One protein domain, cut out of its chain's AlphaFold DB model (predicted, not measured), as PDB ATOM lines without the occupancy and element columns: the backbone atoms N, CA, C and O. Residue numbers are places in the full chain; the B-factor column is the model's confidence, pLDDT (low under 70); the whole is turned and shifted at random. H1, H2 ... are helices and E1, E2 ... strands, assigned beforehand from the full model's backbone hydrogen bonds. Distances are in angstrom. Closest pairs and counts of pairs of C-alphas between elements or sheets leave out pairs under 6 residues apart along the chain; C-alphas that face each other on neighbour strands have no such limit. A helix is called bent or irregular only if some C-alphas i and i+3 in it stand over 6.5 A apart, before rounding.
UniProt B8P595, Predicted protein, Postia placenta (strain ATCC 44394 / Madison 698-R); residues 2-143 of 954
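This is residues 2 to 143 of the 954 residues of the protein "Predicted protein" of Postia placenta (strain ATCC 44394 / Madison 698-R) (UniProt B8P595). This is a flat, two-lobed domain: a helical lobe at one end, made of H2, H3 and H4, and a strand lobe at the other, where a twisted sheet of four strands is joined by the separate two-strand hairpin E3 and E4. The short H1 is between the lobes, and the short H5 is at an end of the strand lobe. The 142 printed residues hold five named helices and six named strands, in the order H1 H2 H3 H4 E1 E2 H5 E3 E4 E5 E6, and the class is mixed, helices and strands. The larger sheet runs E5, E2, E1, E6 and is mixed; E3 and E4 are antiparallel. The whole is only just compact, close to loose, with a radius of gyration of the C-alphas of 17.4 A, and spans 56 by 44 by 20 A.

Find C-alpha 2 at (271.768, 215.156, 239.124), where H1, residues 2 to 6, begins. Then come H2, residues 8 to 21, 19.8 A long, H3, residues 29 to 40, 17.1 A, and H4, residues 44 to 53, 13.8 A. E1, residues 58 to 65, begins at C-alpha 58, (279.042, 201.420, 239.947), and runs 21.8 A; E2, residues 68 to 75, runs 23.4 A. After H5, residues 84 to 87, look for E3, residues 93 to 100, 22.4 A, and E4, residues 106 to 114, 21.9 A, which bends by 59 degrees at residue 111. E5, residues 118 to 122, and E6, residues 140 to 142, follow; E6 ends at C-alpha 142, (286.394, 201.121, 247.395).

H2 and H3 touch, closest at the C-alphas of Gly 14 and Ile 36, 3.8 A, at a steep tilt of 54 degrees, opposite ways. H3 and H4, a hairpin, touch at Gly 37 and Ile 44, 5.4 A between C-alphas. H4 is only just irregular: C-alphas 47 and 50 are 6.9 A apart. The closest C-alphas of H1 and E4, Tyr 5 and Ser 110, are 6.8 A apart. In the hairpin E1 and E2, N 61 and O 72 are 2.8 A apart; for parallel E1 and E6, see N 60 and O 140, 2.8 A; for antiparallel E5 and E2, N 69 and O 121, 2.8 A; for the hairpin E3 and E4, N 97 and O 109, 2.9 A. H5 only grazes the sheet. Every O i to N i+4 pair is within hydrogen-bond range in H1 and H2, 7 of 8 in H3 and 4 of 6 in H4; H5 is too short for such a pair.

The C-alphas farthest apart, of Phe 24 and Lys 66, are 57.1 A apart. The printed part has no cut. The link from E5 to E6 is long, with 17 residues, and its residues 129 to 130 pair antiparallel with residues 98 to 99 of E3. No printed residue has a pLDDT under 70.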
ATOM      1  N   LEU A   2     271.887 214.206 240.250       86.69
ATOM      2  CA  LEU A   2     271.768 215.156 239.124       86.69
ATOM      3  C   LEU A   2     271.521 216.614 239.555       86.69
ATOM      4  O   LEU A   2     272.216 217.496 239.065       86.69
ATOM      5  N   SER A   3     270.589 216.857 240.489       88.62
ATOM      6  CA  SER A   3     270.299 218.205 241.017       88.62
ATOM      7  C   SER A   3     271.542 218.875 241.620       88.62
ATOM      8  O   SER A   3     271.843 220.018 241.298       88.62
ATOM      9  N   ASN A   4     272.329 218.135 242.407       84.50
ATOM     10  CA  ASN A   4     273.554 218.667 243.013       84.50
ATOM     11  C   ASN A   4     274.660 218.926 241.980       84.50
ATOM     12  O   ASN A   4     275.430 219.863 242.153       84.50
ATOM     13  N   TYR A   5     274.736 218.127 240.909       85.56
ATOM     14  CA  TYR A   5     275.714 218.336 239.839       85.56
ATOM     15  C   TYR A   5     275.384 219.567 238.986       85.56
ATOM     16  O   TYR A   5     276.260 220.376 238.694       85.56
ATOM     17  N   VAL A   6     274.118 219.741 238.594       86.69
ATOM     18  CA  VAL A   6     273.713 220.868 237.733       86.69
ATOM     19  C   VAL A   6     273.374 222.147 238.508       86.69
ATOM     20  O   VAL A   6     273.248 223.211 237.900       86.69
ATOM     21  N   GLY A   7     273.227 222.044 239.829       86.69
ATOM     22  CA  GLY A   7     272.738 223.092 240.719       86.69
ATOM     23  C   GLY A   7     271.211 223.109 240.806       86.69
ATOM     24  O   GLY A   7     270.514 223.071 239.789       86.69
ATOM     25  N   GLU A   8     270.687 223.216 242.028       87.31
ATOM     26  CA  GLU A   8     269.252 223.121 242.323       87.31
ATOM     27  C   GLU A   8     268.413 224.147 241.545       87.31
ATOM     28  O   GLU A   8     267.412 223.794 240.924       87.31
ATOM     29  N   GLU A   9     268.852 225.405 241.481       87.44
ATOM     30  CA  GLU A   9     268.130 226.463 240.766       87.44
ATOM     31  C   GLU A   9     267.990 226.152 239.263       87.44
ATOM     32  O   GLU A   9     266.913 226.289 238.672       87.44
ATOM     33  N   ARG A  10     269.071 225.675 238.633       88.75
ATOM     34  CA  ARG A  10     269.076 225.315 237.206       88.75
ATOM     35  C   ARG A  10     268.274 224.043 236.953       88.75
ATOM     36  O   ARG A  10     267.574 223.959 235.943       88.75
ATOM     37  N   PHE A  11     268.329 223.088 237.880       91.00
ATOM     38  CA  PHE A  11     267.508 221.884 237.854       91.00
ATOM     39  C   PHE A  11     266.014 222.235 237.894       91.00
ATOM     40  O   PHE A  11     265.268 221.840 236.998       91.00
ATOM     41  N   LEU A  12     265.585 223.051 238.862       89.44
ATOM     42  CA  LEU A  12     264.195 223.499 239.006       89.44
ATOM     43  C   LEU A  12     263.724 224.314 237.798       89.44
ATOM     44  O   LEU A  12     262.606 224.118 237.315       89.44
ATOM     45  N   LYS A  13     264.585 225.175 237.242       89.31
ATOM     46  CA  LYS A  13     264.305 225.885 235.986       89.31
ATOM     47  C   LYS A  13     264.080 224.910 234.826       89.31
ATOM     48  O   LYS A  13     263.139 225.094 234.055       89.31
ATOM     49  N   GLY A  14     264.889 223.858 234.729       89.62
ATOM     50  CA  GLY A  14     264.747 222.792 233.737       89.62
ATOM     51  C   GLY A  14     263.448 222.001 233.871       89.62
ATOM     52  O   GLY A  14     262.737 221.796 232.887       89.62
ATOM     53  N   VAL A  15     263.088 221.636 235.103       89.94
ATOM     54  CA  VAL A  15     261.804 220.995 235.418       89.94
ATOM     55  C   VAL A  15     260.638 221.922 235.067       89.94
ATOM     56  O   VAL A  15     259.664 221.472 234.474       89.94
ATOM     57  N   SER A  16     260.743 223.226 235.339       90.50
ATOM     58  CA  SER A  16     259.722 224.208 234.954       90.50
ATOM     59  C   SER A  16     259.533 224.286 233.435       90.50
ATOM     60  O   SER A  16     258.397 224.308 232.963       90.50
ATOM     61  N   ILE A  17     260.623 224.289 232.658       88.69
ATOM     62  CA  ILE A  17     260.574 224.265 231.186       88.69
ATOM     63  C   ILE A  17     259.888 222.988 230.697       88.69
ATOM     64  O   ILE A  17     258.986 223.061 229.864       88.69
ATOM     65  N   TYR A  18     260.274 221.837 231.247       90.31
ATOM     66  CA  TYR A  18     259.656 220.550 230.943       90.31
ATOM     67  C   TYR A  18     258.147 220.550 231.254       90.31
ATOM     68  O   TYR A  18     257.337 220.270 230.372       90.31
ATOM     69  N   LEU A  19     257.745 220.952 232.463       88.25
ATOM     70  CA  LEU A  19     256.339 220.983 232.881       88.25
ATOM     71  C   LEU A  19     255.496 221.941 232.031       88.25
ATOM     72  O   LEU A  19     254.367 221.613 231.677       88.25
ATOM     73  N   LYS A  20     256.041 223.108 231.663       90.12
ATOM     74  CA  LYS A  20     255.362 224.063 230.774       90.12
ATOM     75  C   LYS A  20     255.211 223.519 229.354       90.12
ATOM     76  O   LYS A  20     254.169 223.725 228.741       90.12
ATOM     77  N   LYS A  21     256.229 222.827 228.834       88.75
ATOM     78  CA  LYS A  21     256.233 222.265 227.473       88.75
ATOM     79  C   LYS A  21     255.277 221.074 227.324       88.75
ATOM     80  O   LYS A  21     254.706 220.901 226.254       88.75
ATOM     81  N   HIS A  22     255.080 220.293 228.388       88.88
ATOM     82  CA  HIS A  22     254.229 219.093 228.397       88.88
ATOM     83  C   HIS A  22     252.927 219.272 229.195       88.88
ATOM     84  O   HIS A  22     252.299 218.296 229.609       88.88
ATOM     85  N   LEU A  23     252.496 220.519 229.413       84.00
ATOM     86  CA  LEU A  23     251.255 220.828 230.114       84.00
ATOM     87  C   LEU A  23     250.068 220.167 229.385       84.00
ATOM     88  O   LEU A  23     249.843 220.418 228.205       84.00
ATOM     89  N   PHE A  24     249.316 219.320 230.092       77.00
ATOM     90  CA  PHE A  24     248.179 218.553 229.550       77.00
ATOM     91  C   PHE A  24     248.514 217.520 228.455       77.00
ATOM     92  O   PHE A  24     247.607 217.030 227.783       77.00
ATOM     93  N   ALA A  25     249.787 217.151 228.298       82.62
ATOM     94  CA  ALA A  25     250.245 216.130 227.360       82.62
ATOM     95  C   ALA A  25     250.978 214.983 228.084       82.62
ATOM     96  O   ALA A  25     251.152 214.993 229.302       82.62
ATOM     97  N   ASN A  26     251.399 213.973 227.324       79.75
ATOM     98  CA  ASN A  26     252.262 212.893 227.799       79.75
ATOM     99  C   ASN A  26     253.740 213.214 227.514       79.75
ATOM    100  O   ASN A  26     254.055 214.074 226.687       79.75
ATOM    101  N   SER A  27     254.642 212.503 228.186       86.69
ATOM    102  CA  SER A  27     256.087 212.619 227.997       86.69
ATOM    103  C   SER A  27     256.781 211.266 228.132       86.69
ATOM    104  O   SER A  27     256.235 210.314 228.698       86.69
ATOM    105  N   VAL A  28     257.998 211.191 227.606       84.75
ATOM    106  CA  VAL A  28     258.934 210.075 227.775       84.75
ATOM    107  C   VAL A  28     260.187 210.546 228.514       84.75
ATOM    108  O   VAL A  28     260.462 211.740 228.590       84.75
ATOM    109  N   THR A  29     260.994 209.618 229.038       81.31
ATOM    110  CA  THR A  29     262.190 209.920 229.855       81.31
ATOM    111  C   THR A  29     263.124 210.960 229.219       81.31
ATOM    112  O   THR A  29     263.673 211.811 229.915       81.31
ATOM    113  N   LYS A  30     263.262 210.939 227.886       85.38
ATOM    114  CA  LYS A  30     264.083 211.894 227.130       85.38
ATOM    115  C   LYS A  30     263.606 213.347 227.277       85.38
ATOM    116  O   LYS A  30     264.439 214.246 227.340       85.38
ATOM    117  N   ASP A  31     262.300 213.576 227.381       88.62
ATOM    118  CA  ASP A  31     261.700 214.915 227.418       88.62
ATOM    119  C   ASP A  31     262.094 215.688 228.685       88.62
ATOM    120  O   ASP A  31     262.360 216.893 228.636       88.62
ATOM    121  N   LEU A  32     262.196 214.990 229.822       89.81
ATOM    122  CA  LEU A  32     262.676 215.571 231.079       89.81
ATOM    123  C   LEU A  32     264.149 215.990 230.964       89.81
ATOM    124  O   LEU A  32     264.521 217.090 231.381       89.81
ATOM    125  N   TRP A  33     264.984 215.140 230.358       91.31
ATOM    126  CA  TRP A  33     266.404 215.426 230.146       91.31
ATOM    127  C   TRP A  33     266.637 216.566 229.161       91.31
ATOM    128  O   TRP A  33     267.550 217.360 229.371       91.31
ATOM    129  N   GLU A  34     265.799 216.705 228.134       88.12
ATOM    130  CA  GLU A  34     265.824 217.861 227.233       88.12
ATOM    131  C   GLU A  34     265.452 219.160 227.961       88.12
ATOM    132  O   GLU A  34     266.101 220.184 227.750       88.12
ATOM    133  N   GLY A  35     264.458 219.124 228.858       89.31
ATOM    134  CA  GLY A  35     264.075 220.284 229.671       89.31
ATOM    135  C   GLY A  35     265.197 220.755 230.598       89.31
ATOM    136  O   GLY A  35     265.513 221.945 230.645       89.31
ATOM    137  N   ILE A  36     265.856 219.820 231.290       90.31
ATOM    138  CA  ILE A  36     266.997 220.126 232.167       90.31
ATOM    139  C   ILE A  36     268.236 220.517 231.350       90.31
ATOM    140  O   ILE A  36     268.935 221.465 231.714       90.31
ATOM    141  N   GLY A  37     268.481 219.870 230.210       89.75
ATOM    142  CA  GLY A  37     269.549 220.238 229.278       89.75
ATOM    143  C   GLY A  37     269.401 221.664 228.746       89.75
ATOM    144  O   GLY A  37     270.376 222.411 228.717       89.75
ATOM    145  N   ALA A  38     268.176 222.097 228.433       88.69
ATOM    146  CA  ALA A  38     267.896 223.463 227.987       88.69
ATOM    147  C   ALA A  38     268.180 224.529 229.064       88.69
ATOM    148  O   ALA A  38     268.577 225.643 228.730       88.69
ATOM    149  N   ALA A  39     267.995 224.208 230.349       89.75
ATOM    150  CA  ALA A  39     268.281 225.134 231.449       89.75
ATOM    151  C   ALA A  39     269.763 225.175 231.853       89.75
ATOM    152  O   ALA A  39     270.223 226.188 232.381       89.75
ATOM    153  N   THR A  40     270.493 224.078 231.639       86.69
ATOM    154  CA  THR A  40     271.858 223.884 232.156       86.69
ATOM    155  C   THR A  40     272.940 224.029 231.086       86.69
ATOM    156  O   THR A  40     274.082 224.310 231.430       86.69
ATOM    157  N   GLY A  41     272.606 223.841 229.804       85.06
ATOM    158  CA  GLY A  41     273.570 223.789 228.698       85.06
ATOM    159  C   GLY A  41     274.393 222.494 228.648       85.06
ATOM    160  O   GLY A  41     275.260 222.351 227.789       85.06
ATOM    161  N   ILE A  42     274.125 221.544 229.549       84.94
ATOM    162  CA  ILE A  42     274.830 220.264 229.660       84.94
ATOM    163  C   ILE A  42     274.014 219.189 228.934       84.94
ATOM    164  O   ILE A  42     272.784 219.174 228.990       84.94
ATOM    165  N   ASN A  43     274.687 218.248 228.266       86.44
ATOM    166  CA  ASN A  43     274.027 217.103 227.632       86.44
ATOM    167  C   ASN A  43     273.598 216.059 228.684       86.44
ATOM    168  O   ASN A  43     274.241 215.025 228.864       86.44
ATOM    169  N   ILE A  44     272.499 216.352 229.385       90.06
ATOM    170  CA  ILE A  44     271.905 215.485 230.413       90.06
ATOM    171  C   ILE A  44     271.489 214.110 229.870       90.06
ATOM    172  O   ILE A  44     271.752 213.132 230.569       90.06
ATOM    173  N   PRO A  45     270.913 213.972 228.653       85.38
ATOM    174  CA  PRO A  45     270.597 212.655 228.101       85.38
ATOM    175  C   PRO A  45     271.804 211.712 228.056       85.38
ATOM    176  O   PRO A  45     271.690 210.569 228.485       85.38
ATOM    177  N   LYS A  46     272.978 212.198 227.621       85.44
ATOM    178  CA  LYS A  46     274.207 211.389 227.580       85.44
ATOM    179  C   LYS A  46     274.614 210.893 228.972       85.44
ATOM    180  O   LYS A  46     275.020 209.748 229.110       85.44
ATOM    181  N   MET A  47     274.494 211.752 229.985       86.44
ATOM    182  CA  MET A  47     274.854 211.424 231.364       86.44
ATOM    183  C   MET A  47     273.853 210.460 232.006       86.44
ATOM    184  O   MET A  47     274.265 209.523 232.675       86.44
ATOM    185  N   MET A  48     272.549 210.696 231.830       89.75
ATOM    186  CA  MET A  48     271.496 209.976 232.551       89.75
ATOM    187  C   MET A  48     271.066 208.675 231.881       89.75
ATOM    188  O   MET A  48     270.554 207.807 232.578       89.75
ATOM    189  N   ASP A  49     271.285 208.495 230.576       86.25
ATOM    190  CA  ASP A  49     270.844 207.297 229.853       86.25
ATOM    191  C   ASP A  49     271.363 205.995 230.480       86.25
ATOM    192  O   ASP A  49     270.578 205.063 230.657       86.25
ATOM    193  N   SER A  50     272.637 205.940 230.889       87.44
ATOM    194  CA  SER A  50     273.204 204.772 231.584       87.44
ATOM    195  C   SER A  50     272.532 204.520 232.937       87.44
ATOM    196  O   SER A  50     272.331 203.373 233.314       87.44
ATOM    197  N   TRP A  51     272.132 205.579 233.647       89.44
ATOM    198  CA  TRP A  51     271.486 205.488 234.961       89.44
ATOM    199  C   TRP A  51     270.026 205.031 234.905       89.44
ATOM    200  O   TRP A  51     269.540 204.484 235.889       89.44
ATOM    201  N   VAL A  52     269.314 205.265 233.795       87.75
ATOM    202  CA  VAL A  52     267.895 204.866 233.668       87.75
ATOM    203  C   VAL A  52     267.682 203.615 232.817       87.75
ATOM    204  O   VAL A  52     266.642 202.977 232.951       87.75
ATOM    205  N   LYS A  53     268.618 203.272 231.920       85.06
ATOM    206  CA  LYS A  53     268.473 202.132 230.996       85.06
ATOM    207  C   LYS A  53     269.224 200.879 231.443       85.06
ATOM    208  O   LYS A  53     268.825 199.789 231.045       85.06
ATOM    209  N   ALA A  54     270.294 201.013 232.227       84.00
ATOM    210  CA  ALA A  54     271.072 199.878 232.712       84.00
ATOM    211  C   ALA A  54     270.760 199.585 234.185       84.00
ATOM    212  O   ALA A  54     270.687 200.491 235.011       84.00
ATOM    213  N   MET A  55     270.586 198.304 234.513       85.25
ATOM    214  CA  MET A  55     270.379 197.843 235.887       85.25
ATOM    215  C   MET A  55     271.695 197.882 236.687       85.25
ATOM    216  O   MET A  55     272.769 197.587 236.148       85.25
ATOM    217  N   GLY A  56     271.594 198.202 237.980       88.19
ATOM    218  CA  GLY A  56     272.715 198.234 238.927       88.19
ATOM    219  C   GLY A  56     273.352 199.616 239.090       88.19
ATOM    220  O   GLY A  56     272.848 200.616 238.581       88.19
ATOM    221  N   TYR A  57     274.464 199.671 239.823       90.44
ATOM    222  CA  TYR A  57     275.231 200.891 240.082       90.44
ATOM    223  C   TYR A  57     276.740 200.594 240.142       90.44
ATOM    224  O   TYR A  57     277.131 199.434 240.315       90.44
ATOM    225  N   PRO A  58     277.599 201.611 239.962       93.12
ATOM    226  CA  PRO A  58     279.042 201.420 239.947       93.12
ATOM    227  C   PRO A  58     279.653 201.365 241.355       93.12
ATOM    228  O   PRO A  58     279.232 202.082 242.269       93.12
ATOM    229  N   VAL A  59     280.710 200.566 241.487       91.75
ATOM    230  CA  VAL A  59     281.751 200.713 242.506       91.75
ATOM    231  C   VAL A  59     282.924 201.481 241.901       91.75
ATOM    232  O   VAL A  59     283.349 201.200 240.782       91.75
ATOM    233  N   VAL A  60     283.429 202.481 242.616       91.75
ATOM    234  CA  VAL A  60     284.583 203.288 242.220       91.75
ATOM    235  C   VAL A  60     285.753 202.914 243.118       91.75
ATOM    236  O   VAL A  60     285.771 203.250 244.300       91.75
ATOM    237  N   LYS A  61     286.727 202.224 242.532       90.00
ATOM    238  CA  LYS A  61     288.000 201.880 243.158       90.00
ATOM    239  C   LYS A  61     288.930 203.071 243.126       90.00
ATOM    240  O   LYS A  61     289.098 203.688 242.076       90.00
ATOM    241  N   VAL A  62     289.540 203.361 244.261       89.06
ATOM    242  CA  VAL A  62     290.450 204.480 244.466       89.06
ATOM    243  C   VAL A  62     291.840 203.912 244.736       89.06
ATOM    244  O   VAL A  62     292.000 202.973 245.508       89.06
ATOM    245  N   THR A  63     292.861 204.427 244.065       86.38
ATOM    246  CA  THR A  63     294.255 204.006 244.241       86.38
ATOM    247  C   THR A  63     295.150 205.231 244.241       86.38
ATOM    248  O   THR A  63     295.154 206.006 243.287       86.38
ATOM    249  N   GLU A  64     295.924 205.422 245.300       83.94
ATOM    250  CA  GLU A  64     296.869 206.532 245.370       83.94
ATOM    251  C   GLU A  64     298.097 206.297 244.499       83.94
ATOM    252  O   GLU A  64     298.645 205.199 244.389       83.94
ATOM    253  N   THR A  65     298.551 207.377 243.882       79.25
ATOM    254  CA  THR A  65     299.766 207.442 243.080       79.25
ATOM    255  C   THR A  65     300.597 208.634 243.548       79.25
ATOM    256  O   THR A  65     300.089 209.541 244.204       79.25
ATOM    257  N   LYS A  66     301.888 208.665 243.202       73.12
ATOM    258  CA  LYS A  66     302.807 209.733 243.646       73.12
ATOM    259  C   LYS A  66     302.382 211.144 243.212       73.12
ATOM    260  O   LYS A  66     302.790 212.105 243.852       73.12
ATOM    261  N   ASP A  67     301.559 211.243 242.168       73.69
ATOM    262  CA  ASP A  67     301.133 212.500 241.546       73.69
ATOM    263  C   ASP A  67     299.615 212.769 241.695       73.69
ATOM    264  O   ASP A  67     299.095 213.732 241.123       73.69
ATOM    265  N   GLY A  68     298.875 211.927 242.435       84.81
ATOM    266  CA  GLY A  68     297.425 212.068 242.602       84.81
ATOM    267  C   GLY A  68     296.677 210.772 242.898       84.81
ATOM    268  O   GLY A  68     297.252 209.776 243.329       84.81
ATOM    269  N   VAL A  69     295.373 210.770 242.634       88.31
ATOM    270  CA  VAL A  69     294.471 209.648 242.913       88.31
ATOM    271  C   VAL A  69     293.956 209.054 241.606       88.31
ATOM    272  O   VAL A  69     293.300 209.735 240.817       88.31
ATOM    273  N   HIS A  70     294.238 207.778 241.372       89.62
ATOM    274  CA  HIS A  70     293.685 207.000 240.271       89.62
ATOM    275  C   HIS A  70     292.331 206.413 240.683       89.62
ATOM    276  O   HIS A  70     292.236 205.710 241.685       89.62
ATOM    277  N   ILE A  71     291.278 206.711 239.927       91.69
ATOM    278  CA  ILE A  71     289.919 206.221 240.163       91.69
ATOM    279  C   ILE A  71     289.461 205.342 239.002       91.69
ATOM    280  O   ILE A  71     289.666 205.691 237.843       91.69
ATOM    281  N   ARG A  72     288.805 204.218 239.295       91.69
ATOM    282  CA  ARG A  72     288.284 203.271 238.299       91.69
ATOM    283  C   ARG A  72     286.866 202.836 238.643       91.69
ATOM    284  O   ARG A  72     286.621 202.435 239.772       91.69
ATOM    285  N   GLN A  73     285.951 202.849 237.674       93.12
ATOM    286  CA  GLN A  73     284.587 202.337 237.845       93.12
ATOM    287  C   GLN A  73     284.430 200.893 237.352       93.12
ATOM    288  O   GLN A  73     284.730 200.562 236.202       93.12
ATOM    289  N   ASP A  74     283.868 200.040 238.195       91.69
ATOM    290  CA  ASP A  74     283.387 198.707 237.835       91.69
ATOM    291  C   ASP A  74     281.912 198.572 238.269       91.69
ATOM    292  O   ASP A  74     281.427 199.334 239.105       91.69
ATOM    293  N   ARG A  75     281.156 197.619 237.717       91.38
ATOM    294  CA  ARG A  75     279.812 197.297 238.226       91.38
ATOM    295  C   ARG A  75     279.920 196.700 239.631       91.38
ATOM    296  O   ARG A  75     280.683 195.761 239.845       91.38
ATOM    297  N   PHE A  76     279.112 197.202 240.561       90.25
ATOM    298  CA  PHE A  76     278.991 196.602 241.883       90.25
ATOM    299  C   PHE A  76     278.124 195.337 241.826       90.25
ATOM    300  O   PHE A  76     277.002 195.374 241.313       90.25
ATOM    301  N   LEU A  77     278.635 194.235 242.375       83.81
ATOM    302  CA  LEU A  77     277.898 193.000 242.626       83.81
ATOM    303  C   LEU A  77     278.208 192.535 244.051       83.81
ATOM    304  O   LEU A  77     279.366 192.483 244.457       83.81
ATOM    305  N   GLU A  78     277.176 192.146 244.795       77.81
ATOM    306  CA  GLU A  78     277.330 191.609 246.155       77.81
ATOM    307  C   GLU A  78     278.100 190.275 246.166       77.81
ATOM    308  O   GLU A  78     278.774 189.933 247.132       77.81
ATOM    309  N   THR A  79     278.068 189.547 245.047       77.19
ATOM    310  CA  THR A  79     278.761 188.268 244.844       77.19
ATOM    311  C   THR A  79     280.269 188.402 244.585       77.19
ATOM    312  O   THR A  79     280.939 187.383 244.403       77.19
ATOM    313  N   GLY A  80     280.816 189.624 244.573       77.44
ATOM    314  CA  GLY A  80     282.241 189.904 244.375       77.44
ATOM    315  C   GLY A  80     282.549 190.691 243.089       77.44
ATOM    316  O   GLY A  80     281.661 191.323 242.518       77.44
ATOM    317  N   PRO A  81     283.812 190.705 242.614       78.38
ATOM    318  CA  PRO A  81     284.209 191.521 241.469       78.38
ATOM    319  C   PRO A  81     283.495 191.086 240.182       78.38
ATOM    320  O   PRO A  81     283.488 189.906 239.827       78.38
ATOM    321  N   ALA A  82     282.929 192.056 239.459       79.44
ATOM    322  CA  ALA A  82     282.226 191.803 238.207       79.44
ATOM    323  C   ALA A  82     283.151 191.189 237.144       79.44
ATOM    324  O   ALA A  82     284.253 191.683 236.881       79.44
ATOM    325  N   LYS A  83     282.678 190.116 236.501       83.00
ATOM    326  CA  LYS A  83     283.339 189.523 235.332       83.00
ATOM    327  C   LYS A  83     283.284 190.502 234.149       83.00
ATOM    328  O   LYS A  83     282.410 191.368 234.128       83.00
ATOM    329  N   PRO A  84     284.164 190.368 233.137       80.94
ATOM    330  CA  PRO A  84     284.163 191.260 231.973       80.94
ATOM    331  C   PRO A  84     282.801 191.368 231.270       80.94
ATOM    332  O   PRO A  84     282.416 192.466 230.886       80.94
ATOM    333  N   GLU A  85     282.063 190.256 231.183       77.81
ATOM    334  CA  GLU A  85     280.716 190.173 230.592       77.81
ATOM    335  C   GLU A  85     279.678 191.006 231.368       77.81
ATOM    336  O   GLU A  85     278.801 191.636 230.784       77.81
ATOM    337  N   ASP A  86     279.810 191.076 232.695       78.00
ATOM    338  CA  ASP A  86     278.889 191.816 233.562       78.00
ATOM    339  C   ASP A  86     279.284 193.293 233.724       78.00
ATOM    340  O   ASP A  86     278.500 194.091 234.242       78.00
ATOM    341  N   ASN A  87     280.488 193.678 233.287       85.00
ATOM    342  CA  ASN A  87     281.077 195.001 233.503       85.00
ATOM    343  C   ASN A  87     281.096 195.877 232.235       85.00
ATOM    344  O   ASN A  87     281.907 196.791 232.117       85.00
ATOM    345  N   GLU A  88     280.210 195.635 231.269       86.56
ATOM    346  CA  GLU A  88     280.161 196.403 230.012       86.56
ATOM    347  C   GLU A  88     279.612 197.830 230.183       86.56
ATOM    348  O   GLU A  88     279.928 198.726 229.400       86.56
ATOM    349  N   THR A  89     278.799 198.067 231.216       88.38
ATOM    350  CA  THR A  89     278.162 199.372 231.444       88.38
ATOM    351  C   THR A  89     279.169 200.392 231.983       88.38
ATOM    352  O   THR A  89     279.881 200.121 232.948       88.38
ATOM    353  N   LEU A  90     279.199 201.577 231.367       90.50
ATOM    354  CA  LEU A  90     279.909 202.760 231.857       90.50
ATOM    355  C   LEU A  90     278.888 203.786 232.340       90.50
ATOM    356  O   LEU A  90     277.979 204.163 231.595       90.50
ATOM    357  N   TRP A  91     279.040 204.247 233.577       92.31
ATOM    358  CA  TRP A  91     278.221 205.305 234.151       92.31
ATOM    359  C   TRP A  91     278.966 206.634 234.076       92.31
ATOM    360  O   TRP A  91     280.167 206.701 234.309       92.31
ATOM    361  N   THR A  92     278.246 207.717 233.779       91.94
ATOM    362  CA  THR A  92     278.780 209.074 233.966       91.94
ATOM    363  C   THR A  92     278.531 209.489 235.414       91.94
ATOM    364  O   THR A  92     277.399 209.823 235.779       91.94
ATOM    365  N   ILE A  93     279.567 209.423 236.248       91.75
ATOM    366  CA  ILE A  93     279.484 209.618 237.699       91.75
ATOM    367  C   ILE A  93     280.054 211.002 238.044       91.75
ATOM    368  O   ILE A  93     281.269 211.187 237.983       91.75
ATOM    369  N   PRO A  94     279.228 211.997 238.414       90.12
ATOM    370  CA  PRO A  94     279.750 213.225 239.003       90.12
ATOM    371  C   PRO A  94     280.311 212.881 240.387       90.12
ATOM    372  O   PRO A  94     279.649 212.191 241.149       90.12
ATOM    373  N   LEU A  95     281.512 213.312 240.736       87.50
ATOM    374  CA  LEU A  95     282.156 213.045 242.019       87.50
ATOM    375  C   LEU A  95     282.428 214.374 242.719       87.50
ATOM    376  O   LEU A  95     283.025 215.284 242.152       87.50
ATOM    377  N   ALA A  96     281.990 214.480 243.970       86.38
ATOM    378  CA  ALA A  96     282.336 215.604 244.827       86.38
ATOM    379  C   ALA A  96     283.628 215.277 245.587       86.38
ATOM    380  O   ALA A  96     283.659 214.306 246.344       86.38
ATOM    381  N   LEU A  97     284.683 216.065 245.389       85.88
ATOM    382  CA  LEU A  97     285.969 215.902 246.065       85.88
ATOM    383  C   LEU A  97     286.149 217.004 247.107       85.88
ATOM    384  O   LEU A  97     286.160 218.189 246.778       85.88
ATOM    385  N   LEU A  98     286.317 216.613 248.365       85.88
ATOM    386  CA  LEU A  98     286.693 217.518 249.444       85.88
ATOM    387  C   LEU A  98     288.205 217.431 249.657       85.88
ATOM    388  O   LEU A  98     288.733 216.344 249.881       85.88
ATOM    389  N   THR A  99     288.891 218.571 249.592       84.88
ATOM    390  CA  THR A  99     290.346 218.677 249.790       84.88
ATOM    391  C   THR A  99     290.669 219.689 250.879       84.88
ATOM    392  O   THR A  99     289.910 220.637 251.085       84.88
ATOM    393  N   THR A 100     291.806 219.515 251.553       83.31
ATOM    394  CA  THR A 100     292.280 220.451 252.583       83.31
ATOM    395  C   THR A 100     293.457 221.267 252.048       83.31
ATOM    396  O   THR A 100     294.486 220.720 251.641       83.31
ATOM    397  N   LYS A 101     293.315 222.597 252.014       78.25
ATOM    398  CA  LYS A 101     294.383 223.525 251.609       78.25
ATOM    399  C   LYS A 101     295.457 223.649 252.699       78.25
ATOM    400  O   LYS A 101     295.250 223.290 253.852       78.25
ATOM    401  N   ALA A 102     296.606 224.226 252.338       71.69
ATOM    402  CA  ALA A 102     297.750 224.418 253.241       71.69
ATOM    403  C   ALA A 102     297.442 225.290 254.476       71.69
ATOM    404  O   ALA A 102     298.164 225.228 255.464       71.69
ATOM    405  N   ASN A 103     296.386 226.105 254.412       72.50
ATOM    406  CA  ASN A 103     295.903 226.980 255.482       72.50
ATOM    407  C   ASN A 103     294.843 226.317 256.390       72.50
ATOM    408  O   ASN A 103     294.305 226.994 257.261       72.50
ATOM    409  N   GLY A 104     294.519 225.034 256.183       70.44
ATOM    410  CA  GLY A 104     293.484 224.315 256.934       70.44
ATOM    411  C   GLY A 104     292.048 224.542 256.440       70.44
ATOM    412  O   GLY A 104     291.124 223.953 256.992       70.44
ATOM    413  N   GLU A 105     291.833 225.351 255.395       74.69
ATOM    414  CA  GLU A 105     290.509 225.515 254.786       74.69
ATOM    415  C   GLU A 105     290.141 224.301 253.925       74.69
ATOM    416  O   GLU A 105     290.937 223.829 253.104       74.69
ATOM    417  N   THR A 106     288.906 223.825 254.068       81.44
ATOM    418  CA  THR A 106     288.355 222.756 253.237       81.44
ATOM    419  C   THR A 106     287.718 223.333 251.974       81.44
ATOM    420  O   THR A 106     286.977 224.316 252.011       81.44
ATOM    421  N   VAL A 107     288.016 222.733 250.823       81.88
ATOM    422  CA  VAL A 107     287.462 223.128 249.523       81.88
ATOM    423  C   VAL A 107     286.744 221.948 248.895       81.88
ATOM    424  O   VAL A 107     287.347 220.900 248.660       81.88
ATOM    425  N   LEU A 108     285.457 222.147 248.609       82.94
ATOM    426  CA  LEU A 108     284.614 221.204 247.887       82.94
ATOM    427  C   LEU A 108     284.687 221.493 246.382       82.94
ATOM    428  O   LEU A 108     284.274 222.557 245.928       82.94
ATOM    429  N   GLN A 109     285.188 220.533 245.615       79.94
ATOM    430  CA  GLN A 109     285.188 220.542 244.157       79.94
ATOM    431  C   GLN A 109     284.079 219.610 243.659       79.94
ATOM    432  O   GLN A 109     284.163 218.395 243.825       79.94
ATOM    433  N   SER A 110     283.028 220.168 243.060       77.31
ATOM    434  CA  SER A 110     281.866 219.419 242.551       77.31
ATOM    435  C   SER A 110     281.881 219.193 241.031       77.31
ATOM    436  O   SER A 110     280.939 218.622 240.488       77.31
ATOM    437  N   GLU A 111     282.937 219.632 240.342       72.81
ATOM    438  CA  GLU A 111     283.049 219.595 238.873       72.81
ATOM    439  C   GLU A 111     283.690 218.308 238.332       72.81
ATOM    440  O   GLU A 111     283.755 218.102 237.119       72.81
ATOM    441  N   ILE A 112     284.180 217.425 239.205       84.50
ATOM    442  CA  ILE A 112     284.857 216.200 238.781       84.50
ATOM    443  C   ILE A 112     283.813 215.212 238.267       84.50
ATOM    444  O   ILE A 112     282.850 214.896 238.955       84.50
ATOM    445  N   VAL A 113     284.007 214.694 237.057       88.31
ATOM    446  CA  VAL A 113     283.140 213.669 236.461       88.31
ATOM    447  C   VAL A 113     283.995 212.496 236.000       88.31
ATOM    448  O   VAL A 113     285.008 212.700 235.324       88.31
ATOM    449  N   LEU A 114     283.592 211.283 236.375       90.44
ATOM    450  CA  LEU A 114     284.132 210.022 235.882       90.44
ATOM    451  C   LEU A 114     283.192 209.476 234.802       90.44
ATOM    452  O   LEU A 114     282.130 208.934 235.102       90.44
ATOM    453  N   ASP A 115     283.563 209.678 233.544       88.50
ATOM    454  CA  ASP A 115     282.846 209.238 232.342       88.50
ATOM    455  C   ASP A 115     283.574 208.124 231.570       88.50
ATOM    456  O   ASP A 115     283.005 207.523 230.660       88.50
ATOM    457  N   GLU A 116     284.803 207.812 231.974       91.06
ATOM    458  CA  GLU A 116     285.643 206.742 231.436       91.06
ATOM    459  C   GLU A 116     285.774 205.588 232.441       91.06
ATOM    460  O   GLU A 116     285.338 205.693 233.593       91.06
ATOM    461  N   ARG A 117     286.353 204.459 232.005       91.06
ATOM    462  CA  ARG A 117     286.571 203.291 232.874       91.06
ATOM    463  C   ARG A 117     287.476 203.639 234.051       91.06
ATOM    464  O   ARG A 117     287.210 203.199 235.166       91.06
ATOM    465  N   ASP A 118     288.501 204.432 233.797       91.38
ATOM    466  CA  ASP A 118     289.480 204.889 234.766       91.38
ATOM    467  C   ASP A 118     289.920 206.323 234.453       91.38
ATOM    468  O   ASP A 118     289.825 206.781 233.318       91.38
ATOM    469  N   LYS A 119     290.327 207.066 235.483       91.06
ATOM    470  CA  LYS A 119     290.741 208.469 235.394       91.06
ATOM    471  C   LYS A 119     291.695 208.792 236.533       91.06
ATOM    472  O   LYS A 119     291.500 208.330 237.651       91.06
ATOM    473  N   THR A 120     292.699 209.624 236.286       88.75
ATOM    474  CA  THR A 120     293.630 210.067 237.336       88.75
ATOM    475  C   THR A 120     293.368 211.529 237.672       88.75
ATOM    476  O   THR A 120     293.374 212.385 236.786       88.75
ATOM    477  N   ILE A 121     293.111 211.815 238.948       87.56
ATOM    478  CA  ILE A 121     292.871 213.157 239.479       87.56
ATOM    479  C   ILE A 121     294.176 213.656 240.113       87.56
ATOM    480  O   ILE A 121     294.645 213.034 241.067       87.56
ATOM    481  N   PRO A 122     294.764 214.766 239.633       85.38
ATOM    482  CA  PRO A 122     295.959 215.332 240.249       85.38
ATOM    483  C   PRO A 122     295.612 215.878 241.639       85.38
ATOM    484  O   PRO A 122     294.759 216.760 241.768       85.38
ATOM    485  N   LEU A 123     296.253 215.346 242.679       83.69
ATOM    486  CA  LEU A 123     295.978 215.699 244.072       83.69
ATOM    487  C   LEU A 123     297.232 215.527 244.935       83.69
ATOM    488  O   LEU A 123     297.990 214.579 244.761       83.69
ATOM    489  N   ASP A 124     297.424 216.426 245.896       79.69
ATOM    490  CA  ASP A 124     298.440 216.265 246.934       79.69
ATOM    491  C   ASP A 124     297.942 215.269 247.993       79.69
ATOM    492  O   ASP A 124     297.206 215.636 248.911       79.69
ATOM    493  N   VAL A 125     298.326 214.001 247.836       75.81
ATOM    494  CA  VAL A 125     297.939 212.887 248.720       75.81
ATOM    495  C   VAL A 125     298.566 212.970 250.116       75.81
ATOM    496  O   VAL A 125     298.186 212.217 251.003       75.81
ATOM    497  N   THR A 126     299.482 213.917 250.368       74.50
ATOM    498  CA  THR A 126     300.021 214.151 251.722       74.50
ATOM    499  C   THR A 126     298.999 214.784 252.674       74.50
ATOM    500  O   THR A 126     299.260 214.906 253.872       74.50
ATOM    501  N   ARG A 127     297.836 215.204 252.158       77.69
ATOM    502  CA  ARG A 127     296.757 215.841 252.918       77.69
ATOM    503  C   ARG A 127     295.462 215.038 252.834       77.69
ATOM    504  O   ARG A 127     295.188 214.435 251.798       77.69
ATOM    505  N   PRO A 128     294.616 215.098 253.878       79.81
ATOM    506  CA  PRO A 128     293.356 214.374 253.883       79.81
ATOM    507  C   PRO A 128     292.429 214.895 252.784       79.81
ATOM    508  O   PRO A 128     292.189 216.106 252.652       79.81
ATOM    509  N   PHE A 129     291.883 213.952 252.024       83.25
ATOM    510  CA  PHE A 129     290.863 214.179 251.015       83.25
ATOM    511  C   PHE A 129     289.708 213.199 251.204       83.25
ATOM    512  O   PHE A 129     289.861 212.151 251.824       83.25
ATOM    513  N   LYS A 130     288.534 213.548 250.678       84.56
ATOM    514  CA  LYS A 130     287.363 212.669 250.677       84.56
ATOM    515  C   LYS A 130     286.670 212.716 249.327       84.56
ATOM    516  O   LYS A 130     286.208 213.779 248.904       84.56
ATOM    517  N   LEU A 131     286.577 211.562 248.673       84.81
ATOM    518  CA  LEU A 131     285.766 211.372 247.473       84.81
ATOM    519  C   LEU A 131     284.289 211.174 247.849       84.81
ATOM    520  O   LEU A 131     283.955 210.749 248.953       84.81
ATOM    521  N   ASN A 132     283.390 211.532 246.930       86.88
ATOM    522  CA  ASN A 132     281.936 211.557 247.140       86.88
ATOM    523  C   ASN A 132     281.512 212.290 248.433       86.88
ATOM    524  O   ASN A 132     280.671 211.821 249.205       86.88
ATOM    525  N   ALA A 133     282.111 213.455 248.690       79.00
ATOM    526  CA  ALA A 133     281.778 214.270 249.852       79.00
ATOM    527  C   ALA A 133     280.279 214.636 249.865       79.00
ATOM    528  O   ALA A 133     279.727 215.105 248.870       79.00
ATOM    529  N   GLY A 134     279.613 214.391 250.999       75.00
ATOM    530  CA  GLY A 134     278.164 214.570 251.150       75.00
ATOM    531  C   GLY A 134     277.302 213.438 250.573       75.00
ATOM    532  O   GLY A 134     276.088 213.601 250.506       75.00
ATOM    533  N   THR A 135     277.906 212.318 250.143       82.50
ATOM    534  CA  THR A 135     277.209 211.125 249.613       82.50
ATOM    535  C   THR A 135     276.212 211.484 248.505       82.50
ATOM    536  O   THR A 135     275.084 211.000 248.428       82.50
ATOM    537  N   VAL A 136     276.621 212.420 247.651       78.00
ATOM    538  CA  VAL A 136     275.761 213.062 246.652       78.00
ATOM    539  C   VAL A 136     275.543 212.173 245.426       78.00
ATOM    540  O   VAL A 136     274.512 212.281 244.738       78.00
ATOM    541  N   SER A 137     276.513 211.309 245.151       84.19
ATOM    542  CA  SER A 137     276.569 210.459 243.970       84.19
ATOM    543  C   SER A 137     276.267 209.016 244.318       84.19
ATOM    544  O   SER A 137     276.674 208.513 245.364       84.19
ATOM    545  N   PHE A 138     275.510 208.365 243.436       87.56
ATOM    546  CA  PHE A 138     274.996 207.018 243.649       87.56
ATOM    547  C   PHE A 138     276.035 205.973 243.217       87.56
ATOM    548  O   PHE A 138     275.935 205.383 242.145       87.56
ATOM    549  N   CYS A 139     277.077 205.806 244.028       87.12
ATOM    550  CA  CYS A 139     278.148 204.836 243.818       87.12
ATOM    551  C   CYS A 139     278.707 204.344 245.158       87.12
ATOM    552  O   CYS A 139     278.666 205.068 246.155       87.12
ATOM    553  N   VAL A 140     279.277 203.141 245.163       86.88
ATOM    554  CA  VAL A 140     280.082 202.634 246.287       86.88
ATOM    555  C   VAL A 140     281.535 203.047 246.061       86.88
ATOM    556  O   VAL A 140     282.013 202.955 244.936       86.88
ATOM    557  N   LEU A 141     282.229 203.529 247.094       86.25
ATOM    558  CA  LEU A 141     283.668 203.803 247.033       86.25
ATOM    559  C   LEU A 141     284.434 202.622 247.638       86.25
ATOM    560  O   LEU A 141     284.090 202.163 248.723       86.25
ATOM    561  N   GLU A 142     285.458 202.149 246.935       82.56
ATOM    562  CA  GLU A 142     286.394 201.121 247.395       82.56
ATOM    563  C   GLU A 142     287.780 201.773 247.499       82.56
ATOM    564  O   GLU A 142     288.445 202.007 246.490       82.56
ATOM    565  N   GLU A 143     288.176 202.148 248.715       72.88
ATOM    566  CA  GLU A 143     289.458 202.804 249.005       72.88
ATOM    567  C   GLU A 143     290.518 201.761 249.424       72.88
ATOM    568  O   GLU A 143     290.157 200.695 249.935       72.88
TER     569      GLU A 143